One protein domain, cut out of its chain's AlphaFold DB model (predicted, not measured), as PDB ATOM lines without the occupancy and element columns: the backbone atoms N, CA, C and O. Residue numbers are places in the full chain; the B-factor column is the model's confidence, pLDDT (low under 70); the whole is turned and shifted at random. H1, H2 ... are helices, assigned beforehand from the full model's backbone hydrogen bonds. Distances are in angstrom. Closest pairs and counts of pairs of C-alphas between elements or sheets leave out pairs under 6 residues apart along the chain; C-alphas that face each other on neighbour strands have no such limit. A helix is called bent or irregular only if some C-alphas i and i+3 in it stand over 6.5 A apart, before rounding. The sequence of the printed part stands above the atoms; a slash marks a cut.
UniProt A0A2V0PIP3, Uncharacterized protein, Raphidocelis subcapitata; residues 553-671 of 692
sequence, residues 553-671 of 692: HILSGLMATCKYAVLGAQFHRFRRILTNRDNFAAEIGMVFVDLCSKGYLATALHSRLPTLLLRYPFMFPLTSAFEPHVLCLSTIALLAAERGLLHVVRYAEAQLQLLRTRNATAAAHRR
ATOM      1  N   HIS A 553     -66.845 -29.079 -15.356       86.75
ATOM      2  CA  HIS A 553     -66.287 -30.072 -14.442       86.75
ATOM      3  C   HIS A 553     -65.325 -31.009 -15.192       86.75
ATOM      4  O   HIS A 553     -65.528 -31.252 -16.390       86.75
ATOM      5  N   ILE A 554     -64.321 -31.591 -14.518       83.88
ATOM      6  CA  ILE A 554     -63.386 -32.525 -15.175       83.88
ATOM      7  C   ILE A 554     -64.110 -33.736 -15.785       83.88
ATOM      8  O   ILE A 554     -63.673 -34.269 -16.804       83.88
ATOM      9  N   LEU A 555     -65.259 -34.109 -15.213       77.44
ATOM     10  CA  LEU A 555     -66.119 -35.212 -15.661       77.44
ATOM     11  C   LEU A 555     -67.091 -34.834 -16.791       77.44
ATOM     12  O   LEU A 555     -67.848 -35.683 -17.250       77.44
ATOM     13  N   SER A 556     -67.094 -33.581 -17.254       79.69
ATOM     14  CA  SER A 556     -67.905 -33.201 -18.417       79.69
ATOM     15  C   SER A 556     -67.472 -33.966 -19.675       79.69
ATOM     16  O   SER A 556     -66.286 -34.273 -19.855       79.69
ATOM     17  N   GLY A 557     -68.430 -34.201 -20.579       79.50
ATOM     18  CA  GLY A 557     -68.219 -34.868 -21.873       79.50
ATOM     19  C   GLY A 557     -67.356 -34.088 -22.873       79.50
ATOM     20  O   GLY A 557     -67.186 -34.522 -24.007       79.50
ATOM     21  N   LEU A 558     -66.803 -32.937 -22.477       81.38
ATOM     22  CA  LEU A 558     -65.862 -32.172 -23.288       81.38
ATOM     23  C   LEU A 558     -64.504 -32.879 -23.368       81.38
ATOM     24  O   LEU A 558     -64.035 -33.480 -22.395       81.38
ATOM     25  N   MET A 559     -63.820 -32.717 -24.502       84.12
ATOM     26  CA  MET A 559     -62.450 -33.205 -24.679       84.12
ATOM     27  C   MET A 559     -61.508 -32.637 -23.606       84.12
ATOM     28  O   MET A 559     -61.594 -31.467 -23.223       84.12
ATOM     29  N   ALA A 560     -60.564 -33.458 -23.135       82.38
ATOM     30  CA  ALA A 560     -59.594 -33.058 -22.112       82.38
ATOM     31  C   ALA A 560     -58.762 -31.834 -22.537       82.38
ATOM     32  O   ALA A 560     -58.508 -30.941 -21.729       82.38
ATOM     33  N   THR A 561     -58.400 -31.747 -23.818       87.19
ATOM     34  CA  THR A 561     -57.683 -30.599 -24.391       87.19
ATOM     35  C   THR A 561     -58.450 -29.292 -24.191       87.19
ATOM     36  O   THR A 561     -57.869 -28.334 -23.679       87.19
ATOM     37  N   CYS A 562     -59.754 -29.270 -24.491       87.31
ATOM     38  CA  CYS A 562     -60.639 -28.122 -24.273       87.31
ATOM     39  C   CYS A 562     -60.745 -27.758 -22.787       87.31
ATOM     40  O   CYS A 562     -60.639 -26.588 -22.425       87.31
ATOM     41  N   LYS A 563     -60.884 -28.765 -21.916       90.25
ATOM     42  CA  LYS A 563     -60.977 -28.576 -20.463       90.25
ATOM     43  C   LYS A 563     -59.734 -27.889 -19.895       90.25
ATOM     44  O   LYS A 563     -59.862 -26.884 -19.203       90.25
ATOM     45  N   TYR A 564     -58.535 -28.382 -20.201       90.69
ATOM     46  CA  TYR A 564     -57.288 -27.791 -19.697       90.69
ATOM     47  C   TYR A 564     -56.883 -26.500 -20.436       90.69
ATOM     48  O   TYR A 564     -56.070 -25.724 -19.928       90.69
ATOM     49  N   ALA A 565     -57.432 -26.231 -21.629       91.69
ATOM     50  CA  ALA A 565     -57.195 -24.982 -22.363       91.69
ATOM     51  C   ALA A 565     -57.786 -23.745 -21.667       91.69
ATOM     52  O   ALA A 565     -57.313 -22.637 -21.923       91.69
ATOM     53  N   VAL A 566     -58.738 -23.928 -20.743       93.31
ATOM     54  CA  VAL A 566     -59.369 -22.844 -19.975       93.31
ATOM     55  C   VAL A 566     -58.332 -21.927 -19.320       93.31
ATOM     56  O   VAL A 566     -58.419 -20.712 -19.488       93.31
ATOM     57  N   LEU A 567     -57.316 -22.480 -18.644       94.38
ATOM     58  CA  LEU A 567     -56.291 -21.676 -17.964       94.38
ATOM     59  C   LEU A 567     -55.505 -20.797 -18.949       94.38
ATOM     60  O   LEU A 567     -55.301 -19.614 -18.696       94.38
ATOM     61  N   GLY A 568     -55.105 -21.353 -20.097       94.62
ATOM     62  CA  GLY A 568     -54.387 -20.603 -21.130       94.62
ATOM     63  C   GLY A 568     -55.249 -19.509 -21.765       94.62
ATOM     64  O   GLY A 568     -54.786 -18.386 -21.963       94.62
ATOM     65  N   ALA A 569     -56.525 -19.799 -22.025       94.38
ATOM     66  CA  ALA A 569     -57.471 -18.816 -22.542       94.38
ATOM     67  C   ALA A 569     -57.678 -17.650 -21.558       94.38
ATOM     68  O   ALA A 569     -57.610 -16.486 -21.964       94.38
ATOM     69  N   GLN A 570     -57.861 -17.943 -20.263       94.88
ATOM     70  CA  GLN A 570     -57.984 -16.908 -19.231       94.88
ATOM     71  C   GLN A 570     -56.680 -16.121 -19.056       94.88
ATOM     72  O   GLN A 570     -56.732 -14.899 -19.001       94.88
ATOM     73  N   PHE A 571     -55.512 -16.768 -19.106       94.94
ATOM     74  CA  PHE A 571     -54.218 -16.078 -19.103       94.94
ATOM     75  C   PHE A 571     -54.122 -15.034 -20.220       94.94
ATOM     76  O   PHE A 571     -53.798 -13.867 -19.982       94.94
ATOM     77  N   HIS A 572     -54.452 -15.423 -21.456       93.75
ATOM     78  CA  HIS A 572     -54.449 -14.486 -22.573       93.75
ATOM     79  C   HIS A 572     -55.520 -13.399 -22.423       93.75
ATOM     80  O   HIS A 572     -55.310 -12.269 -22.861       93.75
ATOM     81  N   ARG A 573     -56.677 -13.680 -21.832       92.38
ATOM     82  CA  ARG A 573     -57.648 -12.623 -21.523       92.38
ATOM     83  C   ARG A 573     -57.066 -11.634 -20.511       92.38
ATOM     84  O   ARG A 573     -56.916 -10.463 -20.843       92.38
ATOM     85  N   PHE A 574     -56.638 -12.116 -19.350       93.88
ATOM     86  CA  PHE A 574     -56.181 -11.299 -18.227       93.88
ATOM     87  C   PHE A 574     -54.972 -10.431 -18.572       93.88
ATOM     88  O   PHE A 574     -54.993  -9.241 -18.285       93.88
ATOM     89  N   ARG A 575     -53.975 -10.951 -19.303       90.38
ATOM     90  CA  ARG A 575     -52.799 -10.147 -19.697       90.38
ATOM     91  C   ARG A 575     -53.136  -8.921 -20.560       90.38
ATOM     92  O   ARG A 575     -52.332  -8.004 -20.666       90.38
ATOM     93  N   ARG A 576     -54.269  -8.956 -21.275       90.12
ATOM     94  CA  ARG A 576     -54.703  -7.860 -22.158       90.12
ATOM     95  C   ARG A 576     -55.476  -6.793 -21.403       90.12
ATOM     96  O   ARG A 576     -55.432  -5.640 -21.815       90.12
ATOM     97  N   ILE A 577     -56.194  -7.191 -20.354       92.00
ATOM     98  CA  ILE A 577     -57.197  -6.339 -19.716       92.00
ATOM     99  C   ILE A 577     -56.841  -5.921 -18.295       92.00
ATOM    100  O   ILE A 577     -57.449  -4.982 -17.810       92.00
ATOM    101  N   LEU A 578     -55.896  -6.583 -17.624       91.31
ATOM    102  CA  LEU A 578     -55.465  -6.228 -16.270       91.31
ATOM    103  C   LEU A 578     -54.185  -5.397 -16.332       91.31
ATOM    104  O   LEU A 578     -53.225  -5.786 -16.998       91.31
ATOM    105  N   THR A 579     -54.159  -4.263 -15.633       86.81
ATOM    106  CA  THR A 579     -52.974  -3.386 -15.573       86.81
ATOM    107  C   THR A 579     -52.101  -3.634 -14.344       86.81
ATOM    108  O   THR A 579     -50.931  -3.259 -14.345       86.81
ATOM    109  N   ASN A 580     -52.635  -4.292 -13.312       85.94
ATOM    110  CA  ASN A 580     -51.931  -4.584 -12.064       85.94
ATOM    111  C   ASN A 580     -51.482  -6.059 -11.996       85.94
ATOM    112  O   ASN A 580     -52.260  -6.975 -12.281       85.94
ATOM    113  N   ARG A 581     -50.224  -6.282 -11.590       86.50
ATOM    114  CA  ARG A 581     -49.599  -7.615 -11.518       86.50
ATOM    115  C   ARG A 581     -50.178  -8.510 -10.417       86.50
ATOM    116  O   ARG A 581     -50.327  -9.711 -10.629       86.50
ATOM    117  N   ASP A 582     -50.501  -7.935  -9.262       88.50
ATOM    118  CA  ASP A 582     -50.985  -8.661  -8.089       88.50
ATOM    119  C   ASP A 582     -52.420  -9.119  -8.345       88.50
ATOM    120  O   ASP A 582     -52.755 -10.284  -8.144       88.50
ATOM    121  N   ASN A 583     -53.227  -8.243  -8.950       90.00
ATOM    122  CA  ASN A 583     -54.554  -8.595  -9.438       90.00
ATOM    123  C   ASN A 583     -54.507  -9.678 -10.534       90.00
ATOM    124  O   ASN A 583     -55.320 -10.599 -10.541       90.00
ATOM    125  N   PHE A 584     -53.530  -9.621 -11.447       92.81
ATOM    126  CA  PHE A 584     -53.337 -10.688 -12.432       92.81
ATOM    127  C   PHE A 584     -53.035 -12.039 -11.776       92.81
ATOM    128  O   PHE A 584     -53.653 -13.044 -12.134       92.81
ATOM    129  N   ALA A 585     -52.122 -12.075 -10.804       93.31
ATOM    130  CA  ALA A 585     -51.806 -13.294 -10.069       93.31
ATOM    131  C   ALA A 585     -53.009 -13.816  -9.267       93.31
ATOM    132  O   ALA A 585     -53.250 -15.024  -9.262       93.31
ATOM    133  N   ALA A 586     -53.800 -12.921  -8.669       93.94
ATOM    134  CA  ALA A 586     -55.041 -13.258  -7.980       93.94
ATOM    135  C   ALA A 586     -56.075 -13.897  -8.913       93.94
ATOM    136  O   ALA A 586     -56.586 -14.974  -8.607       93.94
ATOM    137  N   GLU A 587     -56.343 -13.307 -10.080       94.88
ATOM    138  CA  GLU A 587     -57.302 -13.870 -11.038       94.88
ATOM    139  C   GLU A 587     -56.815 -15.199 -11.641       94.88
ATOM    140  O   GLU A 587     -57.602 -16.140 -11.780       94.88
ATOM    141  N   ILE A 588     -55.516 -15.344 -11.929       95.75
ATOM    142  CA  ILE A 588     -54.933 -16.636 -12.333       95.75
ATOM    143  C   ILE A 588     -55.081 -17.676 -11.221       95.75
ATOM    144  O   ILE A 588     -55.485 -18.808 -11.496       95.75
ATOM    145  N   GLY A 589     -54.781 -17.297  -9.977       95.88
ATOM    146  CA  GLY A 589     -54.912 -18.161  -8.813       95.88
ATOM    147  C   GLY A 589     -56.349 -18.629  -8.604       95.88
ATOM    148  O   GLY A 589     -56.584 -19.827  -8.467       95.88
ATOM    149  N   MET A 590     -57.322 -17.720  -8.697       94.50
ATOM    150  CA  MET A 590     -58.742 -18.060  -8.602       94.50
ATOM    151  C   MET A 590     -59.171 -19.047  -9.688       94.50
ATOM    152  O   MET A 590     -59.829 -20.032  -9.368       94.50
ATOM    153  N   VAL A 591     -58.772 -18.847 -10.951       95.44
ATOM    154  CA  VAL A 591     -59.077 -19.804 -12.032       95.44
ATOM    155  C   VAL A 591     -58.436 -21.164 -11.758       95.44
ATOM    156  O   VAL A 591     -59.079 -22.198 -11.933       95.44
ATOM    157  N   PHE A 592     -57.177 -21.183 -11.321       96.81
ATOM    158  CA  PHE A 592     -56.451 -22.416 -11.032       96.81
ATOM    159  C   PHE A 592     -57.130 -23.226  -9.920       96.81
ATOM    160  O   PHE A 592     -57.388 -24.421 -10.084       96.81
ATOM    161  N   VAL A 593     -57.461 -22.567  -8.809       96.12
ATOM    162  CA  VAL A 593     -58.114 -23.174  -7.645       96.12
ATOM    163  C   VAL A 593     -59.563 -23.571  -7.974       96.12
ATOM    164  O   VAL A 593     -59.981 -24.678  -7.629       96.12
ATOM    165  N   ASP A 594     -60.309 -22.748  -8.727       93.25
ATOM    166  CA  ASP A 594     -61.650 -23.075  -9.246       93.25
ATOM    167  C   ASP A 594     -61.639 -24.353 -10.096       93.25
ATOM    168  O   ASP A 594     -62.597 -25.127 -10.044       93.25
ATOM    169  N   LEU A 595     -60.601 -24.571 -10.907       94.12
ATOM    170  CA  LEU A 595     -60.461 -25.782 -11.716       94.12
ATOM    171  C   LEU A 595     -60.051 -26.980 -10.852       94.12
ATOM    172  O   LEU A 595     -60.650 -28.044 -10.985       94.12
ATOM    173  N   CYS A 596     -59.107 -26.825  -9.919       94.00
ATOM    174  CA  CYS A 596     -58.726 -27.916  -9.010       94.00
ATOM    175  C   CYS A 596     -59.917 -28.396  -8.165       94.00
ATOM    176  O   CYS A 596     -60.136 -29.598  -8.050       94.00
ATOM    177  N   SER A 597     -60.762 -27.474  -7.684       90.50
ATOM    178  CA  SER A 597     -62.009 -27.821  -6.979       90.50
ATOM    179  C   SER A 597     -62.999 -28.633  -7.827       90.50
ATOM    180  O   SER A 597     -63.859 -29.318  -7.288       90.50
ATOM    181  N   LYS A 598     -62.859 -28.596  -9.159       88.31
ATOM    182  CA  LYS A 598     -63.651 -29.368 -10.130       88.31
ATOM    183  C   LYS A 598     -62.937 -30.640 -10.606       88.31
ATOM    184  O   LYS A 598     -63.256 -31.150 -11.681       88.31
ATOM    185  N   GLY A 599     -61.932 -31.103  -9.860       89.62
ATOM    186  CA  GLY A 599     -61.196 -32.344 -10.106       89.62
ATOM    187  C   GLY A 599     -60.055 -32.247 -11.126       89.62
ATOM    188  O   GLY A 599     -59.581 -33.272 -11.612       89.62
ATOM    189  N   TYR A 600     -59.609 -31.044 -11.491       91.06
ATOM    190  CA  TYR A 600     -58.460 -30.881 -12.386       91.06
ATOM    191  C   TYR A 600     -57.138 -31.119 -11.651       91.06
ATOM    192  O   TYR A 600     -56.963 -30.698 -10.510       91.06
ATOM    193  N   LEU A 601     -56.165 -31.721 -12.338       91.12
ATOM    194  CA  LEU A 601     -54.842 -31.969 -11.765       91.12
ATOM    195  C   LEU A 601     -53.994 -30.688 -11.743       91.12
ATOM    196  O   LEU A 601     -53.707 -30.104 -12.793       91.12
ATOM    197  N   ALA A 602     -53.521 -30.300 -10.555       92.19
ATOM    198  CA  ALA A 602     -52.657 -29.132 -10.365       92.19
ATOM    199  C   ALA A 602     -51.360 -29.211 -11.198       92.19
ATOM    200  O   ALA A 602     -50.919 -28.212 -11.766       92.19
ATOM    201  N   THR A 603     -50.782 -30.405 -11.348       92.00
ATOM    202  CA  THR A 603     -49.596 -30.658 -12.186       92.00
ATOM    203  C   THR A 603     -49.843 -30.323 -13.657       92.00
ATOM    204  O   THR A 603     -49.062 -29.598 -14.275       92.00
ATOM    205  N   ALA A 604     -50.961 -30.798 -14.209       89.75
ATOM    206  CA  ALA A 604     -51.337 -30.588 -15.604       89.75
ATOM    207  C   ALA A 604     -51.742 -29.134 -15.904       89.75
ATOM    208  O   ALA A 604     -51.513 -28.645 -17.010       89.75
ATOM    209  N   LEU A 605     -52.325 -28.431 -14.927       92.62
ATOM    210  CA  LEU A 605     -52.602 -26.998 -15.037       92.62
ATOM    211  C   LEU A 605     -51.308 -26.177 -14.979       92.62
ATOM    212  O   LEU A 605     -51.067 -25.328 -15.839       92.62
ATOM    213  N   HIS A 606     -50.454 -26.450 -13.991       93.88
ATOM    214  CA  HIS A 606     -49.228 -25.690 -13.768       93.88
ATOM    215  C   HIS A 606     -48.230 -25.840 -14.911       93.88
ATOM    216  O   HIS A 606     -47.600 -24.850 -15.254       93.88
ATOM    217  N   SER A 607     -48.118 -27.006 -15.555       90.44
ATOM    218  CA  SER A 607     -47.164 -27.227 -16.657       90.44
ATOM    219  C   SER A 607     -47.281 -26.210 -17.804       90.44
ATOM    220  O   SER A 607     -46.317 -25.980 -18.532       90.44
ATOM    221  N   ARG A 608     -48.438 -25.555 -17.947       89.25
ATOM    222  CA  ARG A 608     -48.707 -24.533 -18.968       89.25
ATOM    223  C   ARG A 608     -48.287 -23.123 -18.548       89.25
ATOM    224  O   ARG A 608     -47.935 -22.314 -19.404       89.25
ATOM    225  N   LEU A 609     -48.336 -22.810 -17.254       90.12
ATOM    226  CA  LEU A 609     -48.152 -21.451 -16.736       90.12
ATOM    227  C   LEU A 609     -46.727 -20.892 -16.958       90.12
ATOM    228  O   LEU A 609     -46.631 -19.775 -17.468       90.12
ATOM    229  N   PRO A 610     -45.627 -21.626 -16.682       88.50
ATOM    230  CA  PRO A 610     -44.269 -21.134 -16.919       88.50
ATOM    231  C   PRO A 610     -44.032 -20.758 -18.383       88.50
ATOM    232  O   PRO A 610     -43.498 -19.691 -18.671       88.50
ATOM    233  N   THR A 611     -44.479 -21.603 -19.315       89.31
ATOM    234  CA  THR A 611     -44.340 -21.371 -20.760       89.31
ATOM    235  C   THR A 611     -45.066 -20.100 -21.195       89.31
ATOM    236  O   THR A 611     -44.542 -19.323 -21.991       89.31
ATOM    237  N   LEU A 612     -46.261 -19.859 -20.650       90.31
ATOM    238  CA  LEU A 612     -47.029 -18.648 -20.931       90.31
ATOM    239  C   LEU A 612     -46.346 -17.397 -20.364       90.31
ATOM    240  O   LEU A 612     -46.222 -16.408 -21.080       90.31
ATOM    241  N   LEU A 613     -45.850 -17.445 -19.127       89.12
ATOM    242  CA  LEU A 613     -45.131 -16.327 -18.505       89.12
ATOM    243  C   LEU A 613     -43.832 -15.987 -19.250       89.12
ATOM    244  O   LEU A 613     -43.547 -14.817 -19.487       89.12
ATOM    245  N   LEU A 614     -43.079 -17.001 -19.685       86.38
ATOM    246  CA  LEU A 614     -41.849 -16.816 -20.460       86.38
ATOM    247  C   LEU A 614     -42.097 -16.207 -21.842       86.38
ATOM    248  O   LEU A 614     -41.261 -15.457 -22.335       86.38
ATOM    249  N   ARG A 615     -43.244 -16.504 -22.465       88.62
ATOM    250  CA  ARG A 615     -43.613 -15.942 -23.771       88.62
ATOM    251  C   ARG A 615     -43.937 -14.449 -23.704       88.62
ATOM    252  O   ARG A 615     -43.854 -13.769 -24.725       88.62
ATOM    253  N   TYR A 616     -44.303 -13.939 -22.529       86.06
ATOM    254  CA  TYR A 616     -44.672 -12.539 -22.334       86.06
ATOM    255  C   TYR A 616     -43.916 -11.926 -21.139       86.06
ATOM    256  O   TYR A 616     -44.521 -11.605 -20.116       86.06
ATOM    257  N   PRO A 617     -42.590 -11.730 -21.250       72.56
ATOM    258  CA  PRO A 617     -41.770 -11.245 -20.138       72.56
ATOM    259  C   PRO A 617     -42.055  -9.780 -19.763       72.56
ATOM    260  O   PRO A 617     -41.810  -9.391 -18.629       72.56
ATOM    261  N   PHE A 618     -42.618  -8.993 -20.689       72.75
ATOM    262  CA  PHE A 618     -42.901  -7.561 -20.524       72.75
ATOM    263  C   PHE A 618     -44.395  -7.248 -20.309       72.75
ATOM    264  O   PHE A 618     -44.840  -6.149 -20.625       72.75
ATOM    265  N   MET A 619     -45.209  -8.207 -19.831       73.31
ATOM    266  CA  MET A 619     -46.640  -7.937 -19.542       73.31
ATOM    267  C   MET A 619     -46.827  -6.815 -18.521       73.31
ATOM    268  O   MET A 619     -47.794  -6.063 -18.588       73.31
ATOM    269  N   PHE A 620     -45.882  -6.728 -17.594       72.31
ATOM    270  CA  PHE A 620     -45.746  -5.676 -16.607       72.31
ATOM    271  C   PHE A 620     -44.324  -5.114 -16.750       72.31
ATOM    272  O   PHE A 620     -43.473  -5.813 -17.312       72.31
ATOM    273  N   PRO A 621     -44.038  -3.894 -16.265       58.62
ATOM    274  CA  PRO A 621     -42.686  -3.333 -16.228       58.62
ATOM    275  C   PRO A 621     -41.807  -4.100 -15.220       58.62
ATOM    276  O   PRO A 621     -41.409  -3.586 -14.182       58.62
ATOM    277  N   LEU A 622     -41.554  -5.378 -15.498       54.75
ATOM    278  CA  LEU A 622     -40.773  -6.302 -14.693       54.75
ATOM    279  C   LEU A 622     -39.542  -6.727 -15.481       54.75
ATOM    280  O   LEU A 622     -39.552  -6.846 -16.705       54.75
ATOM    281  N   THR A 623     -38.466  -6.981 -14.747       49.81
ATOM    282  CA  THR A 623     -37.155  -7.305 -15.317       49.81
ATOM    283  C   THR A 623     -36.994  -8.799 -15.618       49.81
ATOM    284  O   THR A 623     -36.028  -9.190 -16.276       49.81
ATOM    285  N   SER A 624     -37.916  -9.663 -15.159       59.72
ATOM    286  CA  SER A 624     -37.866 -11.108 -15.420       59.72
ATOM    287  C   SER A 624     -39.210 -11.841 -15.260       59.72
ATOM    288  O   SER A 624     -40.050 -11.470 -14.445       59.72
ATOM    289  N   ALA A 625     -39.370 -12.965 -15.971       62.31
ATOM    290  CA  ALA A 625     -40.525 -13.868 -15.840       62.31
ATOM    291  C   ALA A 625     -40.557 -14.673 -14.520       62.31
ATOM    292  O   ALA A 625     -41.565 -15.306 -14.208       62.31
ATOM    293  N   PHE A 626     -39.469 -14.658 -13.741       74.12
ATOM    294  CA  PHE A 626     -39.381 -15.348 -12.450       74.12
ATOM    295  C   PHE A 626     -40.328 -14.734 -11.411       74.12
ATOM    296  O   PHE A 626     -41.017 -15.463 -10.699       74.12
ATOM    297  N   GLU A 627     -40.402 -13.403 -11.353       79.81
ATOM    298  CA  GLU A 627     -41.215 -12.689 -10.363       79.81
ATOM    299  C   GLU A 627     -42.724 -12.963 -10.519       79.81
ATOM    300  O   GLU A 627     -43.344 -13.377  -9.536       79.81
ATOM    301  N   PRO A 628     -43.329 -12.866 -11.725       83.88
ATOM    302  CA  PRO A 628     -44.728 -13.245 -11.928       83.88
ATOM    303  C   PRO A 628     -45.046 -14.694 -11.558       83.88
ATOM    304  O   PRO A 628     -46.145 -14.983 -11.089       83.88
ATOM    305  N   HIS A 629     -44.108 -15.621 -11.783       89.81
ATOM    306  CA  HIS A 629     -44.329 -17.043 -11.519       89.81
ATOM    307  C   HIS A 629     -44.389 -17.331 -10.019       89.81
ATOM    308  O   HIS A 629     -45.309 -18.010  -9.559       89.81
ATOM    309  N   VAL A 630     -43.452 -16.762  -9.256       90.56
ATOM    310  CA  VAL A 630     -43.453 -16.838  -7.789       90.56
ATOM    311  C   VAL A 630     -44.722 -16.212  -7.220       90.56
ATOM    312  O   VAL A 630     -45.346 -16.807  -6.341       90.56
ATOM    313  N   LEU A 631     -45.132 -15.056  -7.746       91.12
ATOM    314  CA  LEU A 631     -46.346 -14.375  -7.311       91.12
ATOM    315  C   LEU A 631     -47.588 -15.248  -7.550       91.12
ATOM    316  O   LEU A 631     -48.320 -15.524  -6.607       91.12
ATOM    317  N   CYS A 632     -47.763 -15.788  -8.764       94.06
ATOM    318  CA  CYS A 632     -48.887 -16.674  -9.083       94.06
ATOM    319  C   CYS A 632     -48.942 -17.905  -8.166       94.06
ATOM    320  O   CYS A 632     -50.008 -18.234  -7.658       94.06
ATOM    321  N   LEU A 633     -47.816 -18.594  -7.942       95.81
ATOM    322  CA  LEU A 633     -47.796 -19.779  -7.077       95.81
ATOM    323  C   LEU A 633     -48.068 -19.444  -5.608       95.81
ATOM    324  O   LEU A 633     -48.761 -20.205  -4.937       95.81
ATOM    325  N   SER A 634     -47.569 -18.306  -5.121       95.75
ATOM    326  CA  SER A 634     -47.843 -17.839  -3.755       95.75
ATOM    327  C   SER A 634     -49.333 -17.543  -3.575       95.75
ATOM    328  O   SER A 634     -49.942 -17.992  -2.606       95.75
ATOM    329  N   THR A 635     -49.952 -16.873  -4.551       96.44
ATOM    330  CA  THR A 635     -51.392 -16.601  -4.536       96.44
ATOM    331  C   THR A 635     -52.228 -17.877  -4.672       96.44
ATOM    332  O   THR A 635     -53.243 -18.010  -3.996       96.44
ATOM    333  N   ILE A 636     -51.800 -18.849  -5.488       97.75
ATOM    334  CA  ILE A 636     -52.451 -20.167  -5.579       97.75
ATOM    335  C   ILE A 636     -52.420 -20.885  -4.228       97.75
ATOM    336  O   ILE A 636     -53.445 -21.430  -3.828       97.75
ATOM    337  N   ALA A 637     -51.279 -20.893  -3.531       96.94
ATOM    338  CA  ALA A 637     -51.157 -21.535  -2.223       96.94
ATOM    339  C   ALA A 637     -52.115 -20.905  -1.200       96.94
ATOM    340  O   ALA A 637     -52.852 -21.629  -0.533       96.94
ATOM    341  N   LEU A 638     -52.164 -19.569  -1.145       97.06
ATOM    342  CA  LEU A 638     -53.058 -18.828  -0.254       97.06
ATOM    343  C   LEU A 638     -54.536 -19.146  -0.533       97.06
ATOM    344  O   LEU A 638     -55.249 -19.614   0.350       97.06
ATOM    345  N   LEU A 639     -54.979 -18.982  -1.783       96.56
ATOM    346  CA  LEU A 639     -56.369 -19.231  -2.180       96.56
ATOM    347  C   LEU A 639     -56.770 -20.707  -2.025       96.56
ATOM    348  O   LEU A 639     -57.924 -21.020  -1.737       96.56
ATOM    349  N   ALA A 640     -55.839 -21.641  -2.235       95.69
ATOM    350  CA  ALA A 640     -56.091 -23.059  -2.013       95.69
ATOM    351  C   ALA A 640     -56.271 -23.382  -0.524       95.69
ATOM    352  O   ALA A 640     -57.126 -24.205  -0.194       95.69
ATOM    353  N   ALA A 641     -55.504 -22.734   0.358       94.94
ATOM    354  CA  ALA A 641     -55.638 -22.887   1.802       94.94
ATOM    355  C   ALA A 641     -57.003 -22.378   2.289       94.94
ATOM    356  O   ALA A 641     -57.701 -23.108   2.989       94.94
ATOM    357  N   GLU A 642     -57.432 -21.200   1.823       94.44
ATOM    358  CA  GLU A 642     -58.759 -20.634   2.123       94.44
ATOM    359  C   GLU A 642     -59.913 -21.564   1.720       94.44
ATOM    360  O   GLU A 642     -60.962 -21.578   2.360       94.44
ATOM    361  N   ARG A 643     -59.724 -22.375   0.672       91.00
ATOM    362  CA  ARG A 643     -60.731 -23.325   0.175       91.00
ATOM    363  C   ARG A 643     -60.540 -24.766   0.649       91.00
ATOM    364  O   ARG A 643     -61.200 -25.663   0.127       91.00
ATOM    365  N   GLY A 644     -59.622 -25.017   1.580       93.94
ATOM    366  CA  GLY A 644     -59.368 -26.357   2.119       93.94
ATOM    367  C   GLY A 644     -58.745 -27.349   1.123       93.94
ATOM    368  O   GLY A 644     -58.767 -28.558   1.349       93.94
ATOM    369  N   LEU A 645     -58.157 -26.880   0.017       92.62
ATOM    370  CA  LEU A 645     -57.532 -27.727  -1.007       92.62
ATOM    371  C   LEU A 645     -56.066 -28.028  -0.659       92.62
ATOM    372  O   LEU A 645     -55.141 -27.637  -1.372       92.62
ATOM    373  N   LEU A 646     -55.848 -28.765   0.435       92.50
ATOM    374  CA  LEU A 646     -54.514 -29.048   0.998       92.50
ATOM    375  C   LEU A 646     -53.530 -29.675  -0.004       92.50
ATOM    376  O   LEU A 646     -52.333 -29.391   0.032       92.50
ATOM    377  N   HIS A 647     -54.018 -30.511  -0.923       89.44
ATOM    378  CA  HIS A 647     -53.183 -31.115  -1.963       89.44
ATOM    379  C   HIS A 647     -52.614 -30.070  -2.942       89.44
ATOM    380  O   HIS A 647     -51.485 -30.216  -3.408       89.44
ATOM    381  N   VAL A 648     -53.361 -28.994  -3.222       93.88
ATOM    382  CA  VAL A 648     -52.906 -27.878  -4.066       93.88
ATOM    383  C   VAL A 648     -51.915 -26.998  -3.309       93.88
ATOM    384  O   VAL A 648     -50.918 -26.591  -3.901       93.88
ATOM    385  N   VAL A 649     -52.139 -26.761  -2.009       93.56
ATOM    386  CA  VAL A 649     -51.209 -26.013  -1.140       93.56
ATOM    387  C   VAL A 649     -49.830 -26.671  -1.148       93.56
ATOM    388  O   VAL A 649     -48.859 -26.057  -1.586       93.56
ATOM    389  N   ARG A 650     -49.766 -27.963  -0.789       93.69
ATOM    390  CA  ARG A 650     -48.513 -28.739  -0.769       93.69
ATOM    391  C   ARG A 650     -47.807 -28.716  -2.122       93.69
ATOM    392  O   ARG A 650     -46.587 -28.588  -2.196       93.69
ATOM    393  N   TYR A 651     -48.576 -28.833  -3.204       94.25
ATOM    394  CA  TYR A 651     -48.033 -28.760  -4.553       94.25
ATOM    395  C   TYR A 651     -47.416 -27.385  -4.853       94.25
ATOM    396  O   TYR A 651     -46.280 -27.317  -5.326       94.25
ATOM    397  N   ALA A 652     -48.132 -26.294  -4.579       95.19
ATOM    398  CA  ALA A 652     -47.665 -24.937  -4.850       95.19
ATOM    399  C   ALA A 652     -46.409 -24.584  -4.034       95.19
ATOM    400  O   ALA A 652     -45.451 -24.048  -4.595       95.19
ATOM    401  N   GLU A 653     -46.368 -24.952  -2.752       95.25
ATOM    402  CA  GLU A 653     -45.205 -24.760  -1.874       95.25
ATOM    403  C   GLU A 653     -43.970 -25.519  -2.373       95.25
ATOM    404  O   GLU A 653     -42.883 -24.940  -2.476       95.25
ATOM    405  N   ALA A 654     -44.138 -26.781  -2.785       94.50
ATOM    406  CA  ALA A 654     -43.055 -27.565  -3.372       94.50
ATOM    407  C   ALA A 654     -42.503 -26.911  -4.653       94.50
ATOM    408  O   ALA A 654     -41.288 -26.830  -4.850       94.50
ATOM    409  N   GLN A 655     -43.376 -26.383  -5.521       95.19
ATOM    410  CA  GLN A 655     -42.948 -25.675  -6.733       95.19
ATOM    411  C   GLN A 655     -42.243 -24.346  -6.422       95.19
ATOM    412  O   GLN A 655     -41.245 -24.021  -7.068       95.19
ATOM    413  N   LEU A 656     -42.702 -23.596  -5.416       94.12
ATOM    414  CA  LEU A 656     -42.036 -22.375  -4.950       94.12
ATOM    415  C   LEU A 656     -40.616 -22.661  -4.455       94.12
ATOM    416  O   LEU A 656     -39.686 -21.932  -4.810       94.12
ATOM    417  N   GLN A 657     -40.433 -23.731  -3.678       93.31
ATOM    418  CA  GLN A 657     -39.116 -24.150  -3.201       93.31
ATOM    419  C   GLN A 657     -38.188 -24.496  -4.374       93.31
ATOM    420  O   GLN A 657     -37.076 -23.971  -4.454       93.31
ATOM    421  N   LEU A 658     -38.667 -25.291  -5.337       91.00
ATOM    422  CA  LEU A 658     -37.909 -25.641  -6.543       91.00
ATOM    423  C   LEU A 658     -37.498 -24.406  -7.358       91.00
ATOM    424  O   LEU A 658     -36.356 -24.311  -7.813       91.00
ATOM    425  N   LEU A 659     -38.403 -23.440  -7.538       88.06
ATOM    426  CA  LEU A 659     -38.117 -22.206  -8.275       88.06
ATOM    427  C   LEU A 659     -37.063 -21.345  -7.582       88.06
ATOM    428  O   LEU A 659     -36.145 -20.854  -8.247       88.06
ATOM    429  N   ARG A 660     -37.165 -21.180  -6.259       87.19
ATOM    430  CA  ARG A 660     -36.190 -20.420  -5.461       87.19
ATOM    431  C   ARG A 660     -34.794 -21.032  -5.574       87.19
ATOM    432  O   ARG A 660     -33.844 -20.302  -5.857       87.19
ATOM    433  N   THR A 661     -34.682 -22.358  -5.470       88.00
ATOM    434  CA  THR A 661     -33.404 -23.068  -5.638       88.00
ATOM    435  C   THR A 661     -32.830 -22.867  -7.040       88.00
ATOM    436  O   THR A 661     -31.675 -22.463  -7.173       88.00
ATOM    437  N   ARG A 662     -33.634 -23.042  -8.101       84.25
ATOM    438  CA  ARG A 662     -33.176 -22.844  -9.492       84.25
ATOM    439  C   ARG A 662     -32.674 -21.421  -9.750       84.25
ATOM    440  O   ARG A 662     -31.659 -21.248 -10.427       84.25
ATOM    441  N   ASN A 663     -33.354 -20.402  -9.218       82.00
ATOM    442  CA  ASN A 663     -32.932 -19.013  -9.399       82.00
ATOM    443  C   ASN A 663     -31.649 -18.690  -8.616       82.00
ATOM    444  O   ASN A 663     -30.773 -18.006  -9.147       82.00
ATOM    445  N   ALA A 664     -31.487 -19.232  -7.403       81.81
ATOM    446  CA  ALA A 664     -30.249 -19.102  -6.635       81.81
ATOM    447  C   ALA A 664     -29.047 -19.698  -7.393       81.81
ATOM    448  O   ALA A 664     -28.022 -19.029  -7.553       81.81
ATOM    449  N   THR A 665     -29.196 -20.901  -7.958       81.25
ATOM    450  CA  THR A 665     -28.163 -21.539  -8.792       81.25
ATOM    451  C   THR A 665     -27.849 -20.712 -10.046       81.25
ATOM    452  O   THR A 665     -26.684 -20.466 -10.363       81.25
ATOM    453  N   ALA A 666     -28.869 -20.203 -10.744       79.25
ATOM    454  CA  ALA A 666     -28.681 -19.357 -11.925       79.25
ATOM    455  C   ALA A 666     -27.997 -18.014 -11.598       79.25
ATOM    456  O   ALA A 666     -27.175 -17.518 -12.373       79.25
ATOM    457  N   ALA A 667     -28.312 -17.406 -10.450       78.94
ATOM    458  CA  ALA A 667     -27.645 -16.199  -9.964       78.94
ATOM    459  C   ALA A 667     -26.166 -16.460  -9.631       78.94
ATOM    460  O   ALA A 667     -25.311 -15.657 -10.011       78.94
ATOM    461  N   ALA A 668     -25.849 -17.600  -9.008       77.94
ATOM    462  CA  ALA A 668     -24.473 -18.014  -8.734       77.94
ATOM    463  C   ALA A 668     -23.655 -18.175 -10.029       77.94
ATOM    464  O   ALA A 668     -22.576 -17.590 -10.152       77.94
ATOM    465  N   HIS A 669     -24.200 -18.853 -11.045       78.88
ATOM    466  CA  HIS A 669     -23.546 -18.975 -12.353       78.88
ATOM    467  C   HIS A 669     -23.362 -17.626 -13.067       78.88
ATOM    468  O   HIS A 669     -22.319 -17.389 -13.678       78.88
ATOM    469  N   ARG A 670     -24.340 -16.708 -12.982       80.62
ATOM    470  CA  ARG A 670     -24.204 -15.347 -13.537       80.62
ATOM    471  C   ARG A 670     -23.082 -14.567 -12.855       80.62
ATOM    472  O   ARG A 670     -22.285 -13.942 -13.552       80.62
ATOM    473  N   ARG A 671     -22.972 -14.646 -11.524       80.69
ATOM    474  CA  ARG A 671     -21.874 -14.029 -10.758       80.69
ATOM    475  C   ARG A 671     -20.517 -14.613 -11.149       80.69
ATOM    476  O   ARG A 671     -19.593 -13.846 -11.397       80.69
TER     477      ARG A 671
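What this domain is: This is residues 553 to 671 of the 692 residues of an uncharacterized protein of Raphidocelis subcapitata (UniProt A0A2V0PIP3). Two helical hairpins, H1 with H2 and H5 with H6, make a compact body in which H2 and H5 cross steeply and pack on each other, while the short helices H3 and H4 lie along one side. The far end of the long H6, residues 664 to 671, sticks out from one end of the body, and residues 556 to 562 stick out elsewhere. The printed part has 119 residues with six named helices, H1 to H6 in order along the chain, and no named strand; the class is all helix. The whole is compact, with a radius of gyration of the C-alphas of 14.6 A, and its outline is elongated, spanning 51 by 30 by 25 A.

How they stand to each other: H1, residues 560 to 577, and H2, residues 581 to 596, form a helical hairpin at a shallow tilt of 16 degrees, opposite ways. H1 touches H2 with residues 567 to 575 alone, and the closest C-alphas are those of Phe 574 and Phe 584, 6.5 A apart. H3, residues 602 to 606, only just touches H1, with 3 pairs of C-alphas within 8 A, the closest being those of Tyr 564 and Leu 605 at 6.7 A. H4, residues 609 to 615, and H5, residues 626 to 642, form a hairpin at a shallow tilt of 24 degrees, opposite ways, with the C-alphas of Pro 610 and His 629 closest at 6.8 A. H2 touches H5 at a steep tilt of 50 degrees, the same way, and the closest C-alphas are those of Gly 589 and Ile 636, 4.5 A apart. H5 and H6, residues 646 to 671, form a hairpin at a shallow tilt of 19 degrees, opposite ways, with the C-alphas of Ala 637 and Val 649 closest at 4.6 A. H1 and H6 are apart. Every O i to N i+4 pair is within hydrogen-bond range in H2, H3, H4, H5 and H6; in H1 10 of 14 are.

Where its parts are: H1 begins at C-alpha 560, (-59.594, -33.058, -22.112), is 26.9 A long and has a kink of 26 degrees near residue 567. It is neither bent nor irregular, but only just: C-alphas 564 and 567 are 6.4 A apart. H2 measures 22.4 A, H3 5.9 A, H4 10.0 A and H5 24.8 A. H6, 37.8 A long, ends at C-alpha 671, (-21.874, -14.029, -10.758).

The domain as a whole: The C-alphas of Gly 557 and Arg 671 are the two farthest apart, at 52.0 A. The printed part has no cut and no long link. Residues 621 to 625 have pLDDT under 70; the mean of the printed part is 88.1.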